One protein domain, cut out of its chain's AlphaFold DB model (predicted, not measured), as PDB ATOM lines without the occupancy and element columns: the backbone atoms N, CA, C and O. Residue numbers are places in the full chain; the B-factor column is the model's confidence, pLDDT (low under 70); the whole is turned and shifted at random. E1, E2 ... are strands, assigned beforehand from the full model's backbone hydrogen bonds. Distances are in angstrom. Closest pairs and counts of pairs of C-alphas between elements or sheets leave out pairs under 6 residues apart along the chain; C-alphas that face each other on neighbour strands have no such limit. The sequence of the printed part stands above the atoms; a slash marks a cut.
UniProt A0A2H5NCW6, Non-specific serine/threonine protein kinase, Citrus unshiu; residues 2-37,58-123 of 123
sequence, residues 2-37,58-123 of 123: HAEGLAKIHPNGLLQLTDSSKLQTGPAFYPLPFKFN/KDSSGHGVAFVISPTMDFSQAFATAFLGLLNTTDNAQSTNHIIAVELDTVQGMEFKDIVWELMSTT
ATOM      1  N   HIS A   2     144.098 154.405 120.858       93.56
ATOM      2  CA  HIS A   2     143.072 154.895 119.944       93.56
ATOM      3  C   HIS A   2     142.020 155.614 120.781       93.56
ATOM      4  O   HIS A   2     141.454 154.986 121.668       93.56
ATOM      5  N   ALA A   3     141.834 156.915 120.586       95.25
ATOM      6  CA  ALA A   3     140.927 157.738 121.382       95.25
ATOM      7  C   ALA A   3     139.864 158.339 120.460       95.25
ATOM      8  O   ALA A   3     140.207 158.852 119.395       95.25
ATOM      9  N   GLU A   4     138.600 158.267 120.866       94.44
ATOM     10  CA  GLU A   4     137.466 158.807 120.113       94.44
ATOM     11  C   GLU A   4     136.566 159.667 121.004       94.44
ATOM     12  O   GLU A   4     136.735 159.732 122.225       94.44
ATOM     13  N   GLY A   5     135.594 160.345 120.389       94.56
ATOM     14  CA  GLY A   5     134.705 161.262 121.095       94.56
ATOM     15  C   GLY A   5     135.498 162.378 121.775       94.56
ATOM     16  O   GLY A   5     136.296 163.062 121.134       94.56
ATOM     17  N   LEU A   6     135.284 162.551 123.078       95.38
ATOM     18  CA  LEU A   6     135.998 163.537 123.892       95.38
ATOM     19  C   LEU A   6     137.334 163.047 124.457       95.38
ATOM     20  O   LEU A   6     138.048 163.840 125.080       95.38
ATOM     21  N   ALA A   7     137.691 161.773 124.256       96.75
ATOM     22  CA  ALA A   7     138.918 161.239 124.821       96.75
ATOM     23  C   ALA A   7     140.133 161.963 124.241       96.75
ATOM     24  O   ALA A   7     140.341 162.006 123.027       96.75
ATOM     25  N   LYS A   8     140.986 162.496 125.117       96.75
ATOM     26  CA  LYS A   8     142.241 163.128 124.716       96.75
ATOM     27  C   LYS A   8     143.381 162.773 125.652       96.75
ATOM     28  O   LYS A   8     143.212 162.638 126.864       96.75
ATOM     29  N   ILE A   9     144.569 162.680 125.069       96.25
ATOM     30  CA  ILE A   9     145.818 162.481 125.799       96.25
ATOM     31  C   ILE A   9     146.514 163.832 125.884       96.25
ATOM     32  O   ILE A   9     146.845 164.441 124.866       96.25
ATOM     33  N   HIS A  10     146.710 164.317 127.103       96.62
ATOM     34  CA  HIS A  10     147.416 165.567 127.364       96.62
ATOM     35  C   HIS A  10     148.934 165.398 127.184       96.62
ATOM     36  O   HIS A  10     149.445 164.285 127.326       96.62
ATOM     37  N   PRO A  11     149.699 166.484 126.949       97.56
ATOM     38  CA  PRO A  11     151.159 166.411 126.805       97.56
ATOM     39  C   PRO A  11     151.893 165.802 128.009       97.56
ATOM     40  O   PRO A  11     152.989 165.274 127.860       97.56
ATOM     41  N   ASN A  12     151.290 165.860 129.199       96.50
ATOM     42  CA  ASN A  12     151.815 165.246 130.422       96.50
ATOM     43  C   ASN A  12     151.468 163.748 130.561       96.50
ATOM     44  O   ASN A  12     151.786 163.147 131.583       96.50
ATOM     45  N   GLY A  13     150.799 163.154 129.570       94.38
ATOM     46  CA  GLY A  13     150.399 161.748 129.558       94.38
ATOM     47  C   GLY A  13     149.056 161.449 130.228       94.38
ATOM     48  O   GLY A  13     148.641 160.292 130.218       94.38
ATOM     49  N   LEU A  14     148.355 162.446 130.782       95.62
ATOM     50  CA  LEU A  14     147.025 162.237 131.354       95.62
ATOM     51  C   LEU A  14     146.021 161.891 130.248       95.62
ATOM     52  O   LEU A  14     145.854 162.653 129.294       95.62
ATOM     53  N   LEU A  15     145.319 160.771 130.411       96.50
ATOM     54  CA  LEU A  15     144.152 160.437 129.605       96.50
ATOM     55  C   LEU A  15     142.913 161.071 130.238       96.50
ATOM     56  O   LEU A  15     142.490 160.675 131.321       96.50
ATOM     57  N   GLN A  16     142.331 162.044 129.549       95.81
ATOM     58  CA  GLN A  16     141.033 162.603 129.894       95.81
ATOM     59  C   GLN A  16     139.979 161.938 129.010       95.81
ATOM     60  O   GLN A  16     140.030 162.105 127.797       95.81
ATOM     61  N   LEU A  17     139.046 161.195 129.609       95.56
ATOM     62  CA  LEU A  17     137.952 160.547 128.874       95.56
ATOM     63  C   LEU A  17     136.844 161.550 128.527       95.56
ATOM     64  O   LEU A  17     136.347 161.561 127.412       95.56
ATOM     65  N   THR A  18     136.476 162.427 129.457       94.00
ATOM     66  CA  THR A  18     135.384 163.392 129.275       94.00
ATOM     67  C   THR A  18     135.742 164.762 129.851       94.00
ATOM     68  O   THR A  18     136.720 164.921 130.590       94.00
ATOM     69  N   ASP A  19     134.968 165.780 129.485       91.00
ATOM     70  CA  ASP A  19     135.029 167.126 130.055       91.00
ATOM     71  C   ASP A  19     133.644 167.561 130.574       91.00
ATOM     72  O   ASP A  19     132.777 166.725 130.817       91.00
ATOM     73  N   SER A  20     133.426 168.862 130.784       88.81
ATOM     74  CA  SER A  20     132.149 169.403 131.270       88.81
ATOM     75  C   SER A  20     131.009 169.376 130.236       88.81
ATOM     76  O   SER A  20     129.919 169.881 130.515       88.81
ATOM     77  N   SER A  21     131.244 168.853 129.030       89.12
ATOM     78  CA  SER A  21     130.216 168.678 128.005       89.12
ATOM     79  C   SER A  21     129.194 167.632 128.444       89.12
ATOM     80  O   SER A  21     129.531 166.561 128.945       89.12
ATOM     81  N   LYS A  22     127.911 167.929 128.235       89.44
ATOM     82  CA  LYS A  22     126.811 167.048 128.641       89.44
ATOM     83  C   LYS A  22     126.542 165.978 127.589       89.44
ATOM     84  O   LYS A  22     126.564 166.279 126.399       89.44
ATOM     85  N   LEU A  23     126.169 164.780 128.044       90.81
ATOM     86  CA  LEU A  23     125.708 163.674 127.192       90.81
ATOM     87  C   LEU A  23     126.738 163.269 126.121       90.81
ATOM     88  O   LEU A  23     126.382 163.041 124.969       90.81
ATOM     89  N   GLN A  24     128.015 163.209 126.496       93.38
ATOM     90  CA  GLN A  24     129.114 162.828 125.609       93.38
ATOM     91  C   GLN A  24     129.926 161.675 126.198       93.38
ATOM     92  O   GLN A  24     129.970 161.491 127.414       93.38
ATOM     93  N   THR A  25     130.597 160.931 125.325       95.75
ATOM     94  CA  THR A  25     131.510 159.843 125.679       95.75
ATOM     95  C   THR A  25     132.919 160.164 125.197       95.75
ATOM     96  O   THR A  25     133.126 160.972 124.288       95.75
ATOM     97  N   GLY A  26     133.907 159.506 125.791       96.38
ATOM     98  CA  GLY A  26     135.252 159.471 125.236       96.38
ATOM     99  C   GLY A  26     135.890 158.122 125.498       96.38
ATOM    100  O   GLY A  26     136.579 157.959 126.507       96.38
ATOM    101  N   PRO A  27     135.644 157.135 124.626       96.81
ATOM    102  CA  PRO A  27     136.298 155.848 124.727       96.81
ATOM    103  C   PRO A  27     137.767 155.953 124.308       96.81
ATOM    104  O   PRO A  27     138.143 156.699 123.399       96.81
ATOM    105  N   ALA A  28     138.605 155.154 124.961       96.56
ATOM    106  CA  ALA A  28     140.010 155.027 124.623       96.56
ATOM    107  C   ALA A  28     140.438 153.558 124.677       96.56
ATOM    108  O   ALA A  28     140.356 152.909 125.719       96.56
ATOM    109  N   PHE A  29     140.925 153.038 123.553       95.81
ATOM    110  CA  PHE A  29     141.291 151.639 123.379       95.81
ATOM    111  C   PHE A  29     142.787 151.449 123.139       95.81
ATOM    112  O   PHE A  29     143.494 152.274 122.547       95.81
ATOM    113  N   TYR A  30     143.297 150.303 123.582       93.50
ATOM    114  CA  TYR A  30     144.607 149.842 123.151       93.50
ATOM    115  C   TYR A  30     144.514 149.399 121.679       93.50
ATOM    116  O   TYR A  30     143.678 148.559 121.364       93.50
ATOM    117  N   PRO A  31     145.334 149.946 120.760       91.12
ATOM    118  CA  PRO A  31     145.108 149.810 119.318       91.12
ATOM    119  C   PRO A  31     145.379 148.401 118.774       91.12
ATOM    120  O   PRO A  31     145.010 148.102 117.643       91.12
ATOM    121  N   LEU A  32     146.052 147.540 119.544       90.75
ATOM    122  CA  LEU A  32     146.361 146.175 119.129       90.75
ATOM    123  C   LEU A  32     145.409 145.193 119.824       90.75
ATOM    124  O   LEU A  32     145.377 145.160 121.054       90.75
ATOM    125  N   PRO A  33     144.662 144.366 119.072       87.94
ATOM    126  CA  PRO A  33     143.722 143.429 119.664       87.94
ATOM    127  C   PRO A  33     144.442 142.291 120.394       87.94
ATOM    128  O   PRO A  33     145.473 141.780 119.944       87.94
ATOM    129  N   PHE A  34     143.843 141.833 121.491       83.50
ATOM    130  CA  PHE A  34     144.263 140.617 122.180       83.50
ATOM    131  C   PHE A  34     143.613 139.399 121.521       83.50
ATOM    132  O   PHE A  34     142.399 139.353 121.329       83.50
ATOM    133  N   LYS A  35     144.415 138.389 121.174       81.38
ATOM    134  CA  LYS A  35     143.904 137.126 120.627       81.38
ATOM    135  C   LYS A  35     143.674 136.131 121.755       81.38
ATOM    136  O   LYS A  35     144.629 135.619 122.334       81.38
ATOM    137  N   PHE A  36     142.412 135.826 122.031       76.00
ATOM    138  CA  PHE A  36     142.050 134.717 122.908       76.00
ATOM    139  C   PHE A  36     142.290 133.399 122.165       76.00
ATOM    140  O   PHE A  36     141.738 133.175 121.088       76.00
ATOM    141  N   ASN A  37     143.147 132.532 122.705       71.88
ATOM    142  CA  ASN A  37     143.385 131.222 122.109       71.88
ATOM    143  C   ASN A  37     142.224 130.276 122.446       71.88
ATOM    144  O   ASN A  37     142.178 129.716 123.535       71.88
ATOM    145  N   LYS A  58     130.390 171.689 139.601       64.75
ATOM    146  CA  LYS A  58     129.193 172.219 140.266       64.75
ATOM    147  C   LYS A  58     127.949 172.015 139.383       64.75
ATOM    148  O   LYS A  58     127.949 172.418 138.222       64.75
ATOM    149  N   ASP A  59     126.930 171.366 139.943       64.19
ATOM    150  CA  ASP A  59     125.638 171.057 139.309       64.19
ATOM    151  C   ASP A  59     125.669 170.037 138.142       64.19
ATOM    152  O   ASP A  59     124.694 169.926 137.394       64.19
ATOM    153  N   SER A  60     126.753 169.266 137.974       65.81
ATOM    154  CA  SER A  60     126.843 168.196 136.967       65.81
ATOM    155  C   SER A  60     127.757 167.049 137.416       65.81
ATOM    156  O   SER A  60     128.970 167.216 137.513       65.81
ATOM    157  N   SER A  61     127.188 165.854 137.602       70.94
ATOM    158  CA  SER A  61     127.954 164.603 137.713       70.94
ATOM    159  C   SER A  61     127.921 163.849 136.384       70.94
ATOM    160  O   SER A  61     126.910 163.876 135.680       70.94
ATOM    161  N   GLY A  62     129.021 163.180 136.033       84.62
ATOM    162  CA  GLY A  62     129.010 162.156 134.985       84.62
ATOM    163  C   GLY A  62     128.303 160.887 135.469       84.62
ATOM    164  O   GLY A  62     128.020 160.772 136.658       84.62
ATOM    165  N   HIS A  63     128.026 159.949 134.559       91.38
ATOM    166  CA  HIS A  63     127.464 158.641 134.922       91.38
ATOM    167  C   HIS A  63     128.534 157.694 135.470       91.38
ATOM    168  O   HIS A  63     128.288 157.002 136.448       91.38
ATOM    169  N   GLY A  64     129.756 157.724 134.934       92.69
ATOM    170  CA  GLY A  64     130.830 156.886 135.453       92.69
ATOM    171  C   GLY A  64     131.951 156.644 134.456       92.69
ATOM    172  O   GLY A  64     132.128 157.392 133.493       92.69
ATOM    173  N   VAL A  65     132.706 155.578 134.706       94.38
ATOM    174  CA  VAL A  65     133.761 155.066 133.824       94.38
ATOM    175  C   VAL A  65     133.712 153.543 133.791       94.38
ATOM    176  O   VAL A  65     133.426 152.909 134.803       94.38
ATOM    177  N   ALA A  66     134.035 152.951 132.643       96.06
ATOM    178  CA  ALA A  66     134.129 151.506 132.488       96.06
ATOM    179  C   ALA A  66     135.496 151.097 131.929       96.06
ATOM    180  O   ALA A  66     136.003 151.696 130.978       96.06
ATOM    181  N   PHE A  67     136.076 150.040 132.493       95.75
ATOM    182  CA  PHE A  67     137.108 149.265 131.813       95.75
ATOM    183  C   PHE A  67     136.430 148.200 130.950       95.75
ATOM    184  O   PHE A  67     135.584 147.463 131.452       95.75
ATOM    185  N   VAL A  68     136.813 148.097 129.675       95.75
ATOM    186  CA  VAL A  68     136.067 147.316 128.681       95.75
ATOM    187  C   VAL A  68     136.975 146.384 127.891       95.75
ATOM    188  O   VAL A  68     138.032 146.778 127.399       95.75
ATOM    189  N   ILE A  69     136.507 145.150 127.706       94.06
ATOM    190  CA  ILE A  69     137.004 144.201 126.709       94.06
ATOM    191  C   ILE A  69     135.873 143.969 125.709       94.06
ATOM    192  O   ILE A  69     134.789 143.526 126.084       94.06
ATOM    193  N   SER A  70     136.134 144.277 124.440       94.38
ATOM    194  CA  SER A  70     135.150 144.230 123.357       94.38
ATOM    195  C   SER A  70     135.803 143.729 122.061       94.38
ATOM    196  O   SER A  70     136.997 143.972 121.852       94.38
ATOM    197  N   PRO A  71     135.056 143.042 121.173       93.56
ATOM    198  CA  PRO A  71     135.530 142.689 119.832       93.56
ATOM    199  C   PRO A  71     135.678 143.902 118.895       93.56
ATOM    200  O   PRO A  71     136.299 143.773 117.840       93.56
ATOM    201  N   THR A  72     135.118 145.061 119.259       92.69
ATOM    202  CA  THR A  72     135.133 146.303 118.472       92.69
ATOM    203  C   THR A  72     135.559 147.505 119.321       92.69
ATOM    204  O   THR A  72     135.421 147.493 120.544       92.69
ATOM    205  N   MET A  73     136.072 148.543 118.658       94.56
ATOM    206  CA  MET A  73     136.321 149.867 119.247       94.56
ATOM    207  C   MET A  73     135.248 150.889 118.851       94.56
ATOM    208  O   MET A  73     135.269 151.999 119.366       94.56
ATOM    209  N   ASP A  74     134.333 150.523 117.948       93.19
ATOM    210  CA  ASP A  74     133.256 151.396 117.487       93.19
ATOM    211  C   ASP A  74     132.085 151.362 118.472       93.19
ATOM    212  O   ASP A  74     131.377 150.360 118.588       93.19
ATOM    213  N   PHE A  75     131.907 152.482 119.167       94.62
ATOM    214  CA  PHE A  75     130.805 152.742 120.090       94.62
ATOM    215  C   PHE A  75     130.017 153.990 119.677       94.62
ATOM    216  O   PHE A  75     129.373 154.633 120.506       94.62
ATOM    217  N   SER A  76     130.043 154.362 118.392       92.62
ATOM    218  CA  SER A  76     129.468 155.631 117.931       92.62
ATOM    219  C   SER A  76     127.947 155.723 118.124       92.62
ATOM    220  O   SER A  76     127.387 156.817 118.068       92.62
ATOM    221  N   GLN A  77     127.270 154.582 118.277       94.06
ATOM    222  CA  GLN A  77     125.818 154.478 118.472       94.06
ATOM    223  C   GLN A  77     125.426 154.274 119.941       94.06
ATOM    224  O   GLN A  77     124.241 154.126 120.244       94.06
ATOM    225  N   ALA A  78     126.396 154.216 120.853       95.88
ATOM    226  CA  ALA A  78     126.132 153.990 122.262       95.88
ATOM    227  C   ALA A  78     125.642 155.266 122.958       95.88
ATOM    228  O   ALA A  78     126.004 156.390 122.604       95.88
ATOM    229  N   PHE A  79     124.814 155.096 123.984       95.50
ATOM    230  CA  PHE A  79     124.294 156.205 124.770       95.50
ATOM    231  C   PHE A  79     125.268 156.598 125.880       95.50
ATOM    232  O   PHE A  79     125.752 155.766 126.644       95.50
ATOM    233  N   ALA A  80     125.517 157.903 125.993       92.94
ATOM    234  CA  ALA A  80     126.497 158.471 126.917       92.94
ATOM    235  C   ALA A  80     126.107 158.414 128.401       92.94
ATOM    236  O   ALA A  80     126.934 158.708 129.259       92.94
ATOM    237  N   THR A  81     124.841 158.127 128.696       91.62
ATOM    238  CA  THR A  81     124.283 158.211 130.044       91.62
ATOM    239  C   THR A  81     124.451 156.890 130.792       91.62
ATOM    240  O   THR A  81     125.568 156.418 130.970       91.62
ATOM    241  N   ALA A  82     123.352 156.258 131.193       91.12
ATOM    242  CA  ALA A  82     123.340 155.062 132.024       91.12
ATOM    243  C   ALA A  82     123.865 153.794 131.315       91.12
ATOM    244  O   ALA A  82     124.009 152.754 131.933       91.12
ATOM    245  N   PHE A  83     124.195 153.882 130.022       94.50
ATOM    246  CA  PHE A  83     124.906 152.823 129.298       94.50
ATOM    247  C   PHE A  83     126.428 153.032 129.257       94.50
ATOM    248  O   PHE A  83     127.120 152.286 128.565       94.50
ATOM    249  N   LEU A  84     126.953 154.072 129.924       95.19
ATOM    250  CA  LEU A  84     128.381 154.416 130.010       95.19
ATOM    251  C   LEU A  84     129.105 154.505 128.653       95.19
ATOM    252  O   LEU A  84     130.322 154.343 128.570       95.19
ATOM    253  N   GLY A  85     128.367 154.771 127.572       95.88
ATOM    254  CA  GLY A  85     128.911 154.791 126.217       95.88
ATOM    255  C   GLY A  85     129.233 153.418 125.632       95.88
ATOM    256  O   GLY A  85     130.038 153.352 124.709       95.88
ATOM    257  N   LEU A  86     128.629 152.340 126.142       96.31
ATOM    258  CA  LEU A  86     128.885 150.966 125.691       96.31
ATOM    259  C   LEU A  86     127.762 150.369 124.845       96.31
ATOM    260  O   LEU A  86     128.029 149.564 123.960       96.31
ATOM    261  N   LEU A  87     126.518 150.739 125.138       95.62
ATOM    262  CA  LEU A  87     125.314 150.151 124.550       95.62
ATOM    263  C   LEU A  87     124.255 151.231 124.292       95.62
ATOM    264  O   LEU A  87     124.377 152.379 124.726       95.62
ATOM    265  N   ASN A  88     123.193 150.858 123.595       95.19
ATOM    266  CA  ASN A  88     121.965 151.627 123.438       95.19
ATOM    267  C   ASN A  88     120.739 150.729 123.672       95.19
ATOM    268  O   ASN A  88     120.833 149.531 123.919       95.19
ATOM    269  N   THR A  89     119.543 151.302 123.573       93.62
ATOM    270  CA  THR A  89     118.288 150.575 123.824       93.62
ATOM    271  C   THR A  89     118.002 149.432 122.846       93.62
ATOM    272  O   THR A  89     117.169 148.584 123.149       93.62
ATOM    273  N   THR A  90     118.638 149.420 121.674       93.62
ATOM    274  CA  THR A  90     118.412 148.426 120.612       93.62
ATOM    275  C   THR A  90     119.345 147.226 120.752       93.62
ATOM    276  O   THR A  90     118.923 146.087 120.540       93.62
ATOM    277  N   ASP A  91     120.609 147.474 121.102       92.12
ATOM    278  CA  ASP A  91     121.619 146.428 121.280       92.12
ATOM    279  C   ASP A  91     121.750 145.941 122.730       92.12
ATOM    280  O   ASP A  91     122.381 144.911 122.970       92.12
ATOM    281  N   ASN A  92     121.107 146.592 123.702       90.94
ATOM    282  CA  ASN A  92     121.110 146.121 125.081       90.94
ATOM    283  C   ASN A  92     120.616 144.664 125.190       90.94
ATOM    284  O   ASN A  92     119.607 144.281 124.596       90.94
ATOM    285  N   ALA A  93     121.329 143.858 125.980       87.44
ATOM    286  CA  ALA A  93     121.077 142.430 126.193       87.44
ATOM    287  C   ALA A  93     121.142 141.531 124.937       87.44
ATOM    288  O   ALA A  93     120.730 140.369 124.992       87.44
ATOM    289  N   GLN A  94     121.699 142.012 123.819       93.88
ATOM    290  CA  GLN A  94     121.963 141.157 122.664       93.88
ATOM    291  C   GLN A  94     123.139 140.220 122.944       93.88
ATOM    292  O   GLN A  94     124.231 140.640 123.341       93.88
ATOM    293  N   SER A  95     122.948 138.928 122.664       91.81
ATOM    294  CA  SER A  95     124.002 137.920 122.826       91.81
ATOM    295  C   SER A  95     125.209 138.166 121.917       91.81
ATOM    296  O   SER A  95     126.276 137.639 122.200       91.81
ATOM    297  N   THR A  96     125.056 138.991 120.874       92.25
ATOM    298  CA  THR A  96     126.083 139.341 119.883       92.25
ATOM    299  C   THR A  96     127.012 140.484 120.295       92.25
ATOM    300  O   THR A  96     127.989 140.725 119.593       92.25
ATOM    301  N   ASN A  97     126.785 141.149 121.434       92.56
ATOM    302  CA  ASN A  97     127.659 142.245 121.877       92.56
ATOM    303  C   ASN A  97     129.049 141.750 122.296       92.56
ATOM    304  O   ASN A  97     130.058 142.352 121.943       92.56
ATOM    305  N   HIS A  98     129.100 140.633 123.034       93.25
ATOM    306  CA  HIS A  98     130.342 140.015 123.521       93.25
ATOM    307  C   HIS A  98     131.242 141.010 124.291       93.25
ATOM    308  O   HIS A  98     132.468 140.973 124.172       93.25
ATOM    309  N   ILE A  99     130.628 141.902 125.077       94.38
ATOM    310  CA  ILE A  99     131.310 142.909 125.896       94.38
ATOM    311  C   ILE A  99     131.457 142.389 127.326       94.38
ATOM    312  O   ILE A  99     130.511 141.855 127.904       94.38
ATOM    313  N   ILE A 100     132.640 142.584 127.904       93.50
ATOM    314  CA  ILE A 100     132.865 142.488 129.348       93.50
ATOM    315  C   ILE A 100     133.274 143.875 129.828       93.50
ATOM    316  O   ILE A 100     134.254 144.431 129.326       93.50
ATOM    317  N   ALA A 101     132.545 144.408 130.805       95.44
ATOM    318  CA  ALA A 101     132.830 145.695 131.417       95.44
ATOM    319  C   ALA A 101     132.993 145.555 132.935       95.44
ATOM    320  O   ALA A 101     132.321 144.749 133.578       95.44
ATOM    321  N   VAL A 102     133.911 146.339 133.496       95.56
ATOM    322  CA  VAL A 102     133.995 146.610 134.933       95.56
ATOM    323  C   VAL A 102     133.709 148.088 135.108       95.56
ATOM    324  O   VAL A 102     134.478 148.928 134.635       95.56
ATOM    325  N   GLU A 103     132.592 148.387 135.754       94.38
ATOM    326  CA  GLU A 103     132.012 149.723 135.802       94.38
ATOM    327  C   GLU A 103     132.218 150.356 137.175       94.38
ATOM    328  O   GLU A 103     132.124 149.705 138.218       94.38
ATOM    329  N   LEU A 104     132.500 151.652 137.158       92.75
ATOM    330  CA  LEU A 104     132.416 152.533 138.309       92.75
ATOM    331  C   LEU A 104     131.287 153.515 138.021       92.75
ATOM    332  O   LEU A 104     131.523 154.602 137.488       92.75
ATOM    333  N   ASP A 105     130.072 153.072 138.329       91.75
ATOM    334  CA  ASP A 105     128.855 153.861 138.189       91.75
ATOM    335  C   ASP A 105     128.679 154.789 139.399       91.75
ATOM    336  O   ASP A 105     128.889 154.410 140.555       91.75
ATOM    337  N   THR A 106     128.333 156.034 139.116       90.00
ATOM    338  CA  THR A 106     128.155 157.107 140.097       90.00
ATOM    339  C   THR A 106     126.715 157.609 140.164       90.00
ATOM    340  O   THR A 106     126.400 158.424 141.033       90.00
ATOM    341  N   VAL A 107     125.834 157.134 139.280       89.31
ATOM    342  CA  VAL A 107     124.437 157.553 139.181       89.31
ATOM    343  C   VAL A 107     123.548 156.322 139.200       89.31
ATOM    344  O   VAL A 107     123.520 155.553 138.255       89.31
ATOM    345  N   GLN A 108     122.740 156.185 140.247       88.94
ATOM    346  CA  GLN A 108     121.847 155.043 140.369       88.94
ATOM    347  C   GLN A 108     120.775 155.012 139.260       88.94
ATOM    348  O   GLN A 108     119.862 155.840 139.246       88.94
ATOM    349  N   GLY A 109     120.842 154.004 138.393       88.00
ATOM    350  CA  GLY A 109     119.830 153.635 137.410       88.00
ATOM    351  C   GLY A 109     118.893 152.549 137.938       88.00
ATOM    352  O   GLY A 109     119.245 151.371 138.042       88.00
ATOM    353  N   MET A 110     117.644 152.915 138.243       86.06
ATOM    354  CA  MET A 110     116.632 151.946 138.693       86.06
ATOM    355  C   MET A 110     116.317 150.903 137.614       86.06
ATOM    356  O   MET A 110     116.047 149.742 137.921       86.06
ATOM    357  N   GLU A 111     116.369 151.306 136.348       85.62
ATOM    358  CA  GLU A 111     116.154 150.452 135.188       85.62
ATOM    359  C   GLU A 111     117.247 149.379 135.017       85.62
ATOM    360  O   GLU A 111     116.957 148.306 134.483       85.62
ATOM    361  N   PHE A 112     118.455 149.622 135.541       87.75
ATOM    362  CA  PHE A 112     119.585 148.682 135.544       87.75
ATOM    363  C   PHE A 112     119.700 147.881 136.846       87.75
ATOM    364  O   PHE A 112     120.490 146.943 136.931       87.75
ATOM    365  N   LYS A 113     118.817 148.157 137.818       89.88
ATOM    366  CA  LYS A 113     118.799 147.538 139.153       89.88
ATOM    367  C   LYS A 113     120.095 147.785 139.923       89.88
ATOM    368  O   LYS A 113     120.564 146.902 140.646       89.88
ATOM    369  N   ASP A 114     120.630 148.993 139.790       90.31
ATOM    370  CA  ASP A 114     121.829 149.402 140.506       90.31
ATOM    371  C   ASP A 114     121.637 149.306 142.016       90.31
ATOM    372  O   ASP A 114     120.580 149.641 142.575       90.31
ATOM    373  N   ILE A 115     122.695 148.850 142.686       86.25
ATOM    374  CA  ILE A 115     122.718 148.677 144.134       86.25
ATOM    375  C   ILE A 115     122.529 150.046 144.795       86.25
ATOM    376  O   ILE A 115     123.298 150.978 144.567       86.25
ATOM    377  N   VAL A 116     121.512 150.152 145.654       75.44
ATOM    378  CA  VAL A 116     121.341 151.315 146.530       75.44
ATOM    379  C   VAL A 116     122.444 151.258 147.588       75.44
ATOM    380  O   VAL A 116     122.463 150.344 148.415       75.44
ATOM    381  N   TRP A 117     123.343 152.239 147.612       64.50
ATOM    382  CA  TRP A 117     124.216 152.438 148.768       64.50
ATOM    383  C   TRP A 117     123.420 153.143 149.871       64.50
ATOM    384  O   TRP A 117     123.424 154.368 149.972       64.50
ATOM    385  N   GLU A 118     122.707 152.381 150.701       57.41
ATOM    386  CA  GLU A 118     122.194 152.921 151.958       57.41
ATOM    387  C   GLU A 118     123.392 153.103 152.896       57.41
ATOM    388  O   GLU A 118     123.955 152.141 153.424       57.41
ATOM    389  N   LEU A 119     123.832 154.351 153.068       54.34
ATOM    390  CA  LEU A 119     124.676 154.717 154.198       54.34
ATOM    391  C   LEU A 119     123.900 154.332 155.458       54.34
ATOM    392  O   LEU A 119     123.020 155.072 155.899       54.34
ATOM    393  N   MET A 120     124.239 153.191 156.061       47.09
ATOM    394  CA  MET A 120     123.951 152.972 157.471       47.09
ATOM    395  C   MET A 120     124.767 154.001 158.253       47.09
ATOM    396  O   MET A 120     125.889 153.754 158.686       47.09
ATOM    397  N   SER A 121     124.201 155.198 158.381       49.41
ATOM    398  CA  SER A 121     124.585 156.178 159.380       49.41
ATOM    399  C   SER A 121     124.280 155.548 160.734       49.41
ATOM    400  O   SER A 121     123.166 155.661 161.241       49.41
ATOM    401  N   THR A 122     125.250 154.850 161.319       45.06
ATOM    402  CA  THR A 122     125.194 154.526 162.741       45.06
ATOM    403  C   THR A 122     125.295 155.845 163.505       45.06
ATOM    404  O   THR A 122     126.367 156.448 163.555       45.06
ATOM    405  N   THR A 123     124.159 156.313 164.022       58.38
ATOM    406  CA  THR A 123     124.101 157.236 165.166       58.38
ATOM    407  C   THR A 123     124.593 156.545 166.424       58.38
ATOM    408  O   THR A 123     124.243 155.351 166.576       58.38
TER     409      THR A 123
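This is residues 2 to 37 and 58 to 123 of the 123 residues of the protein "Non-specific serine/threonine protein kinase" of Citrus unshiu (UniProt A0A2H5NCW6). With little regular structure, this is a two-stranded antiparallel ribbon, E1 then E2, among long loops, and the tail of residues 118 to 123 sticks out. Before the ribbon, residues 2 to 37 loop back on themselves through two short antiparallel pairings, 2 to 3 with 28 to 29 and 8 to 9 with 15 to 16. The printed part has 102 residues, 12 of them in named elements, with no named helix: all strand, only just loose and close to compact, radius of gyration of the C-alphas 15.6 A, spans 52 by 39 by 26 A.

Look at E1, residues 64 to 69, and E2, residues 100 to 105: a hairpin at 169 degrees. N 67 and O 102 are within hydrogen-bond range at 2.9 A.

Find C-alpha 64 at (130.830, 156.886, 135.453); E1 runs 16.6 A from there. E2 runs 15.0 A to C-alpha 105 at (128.855, 153.861, 138.189).

Residues 38 to 57 are cut out; C-alphas 37 and 58 are 47.0 A apart. The link E1 to E2 is long, 30 residues. Residues 58 to 60 and 117 to 123 have pLDDT under 70.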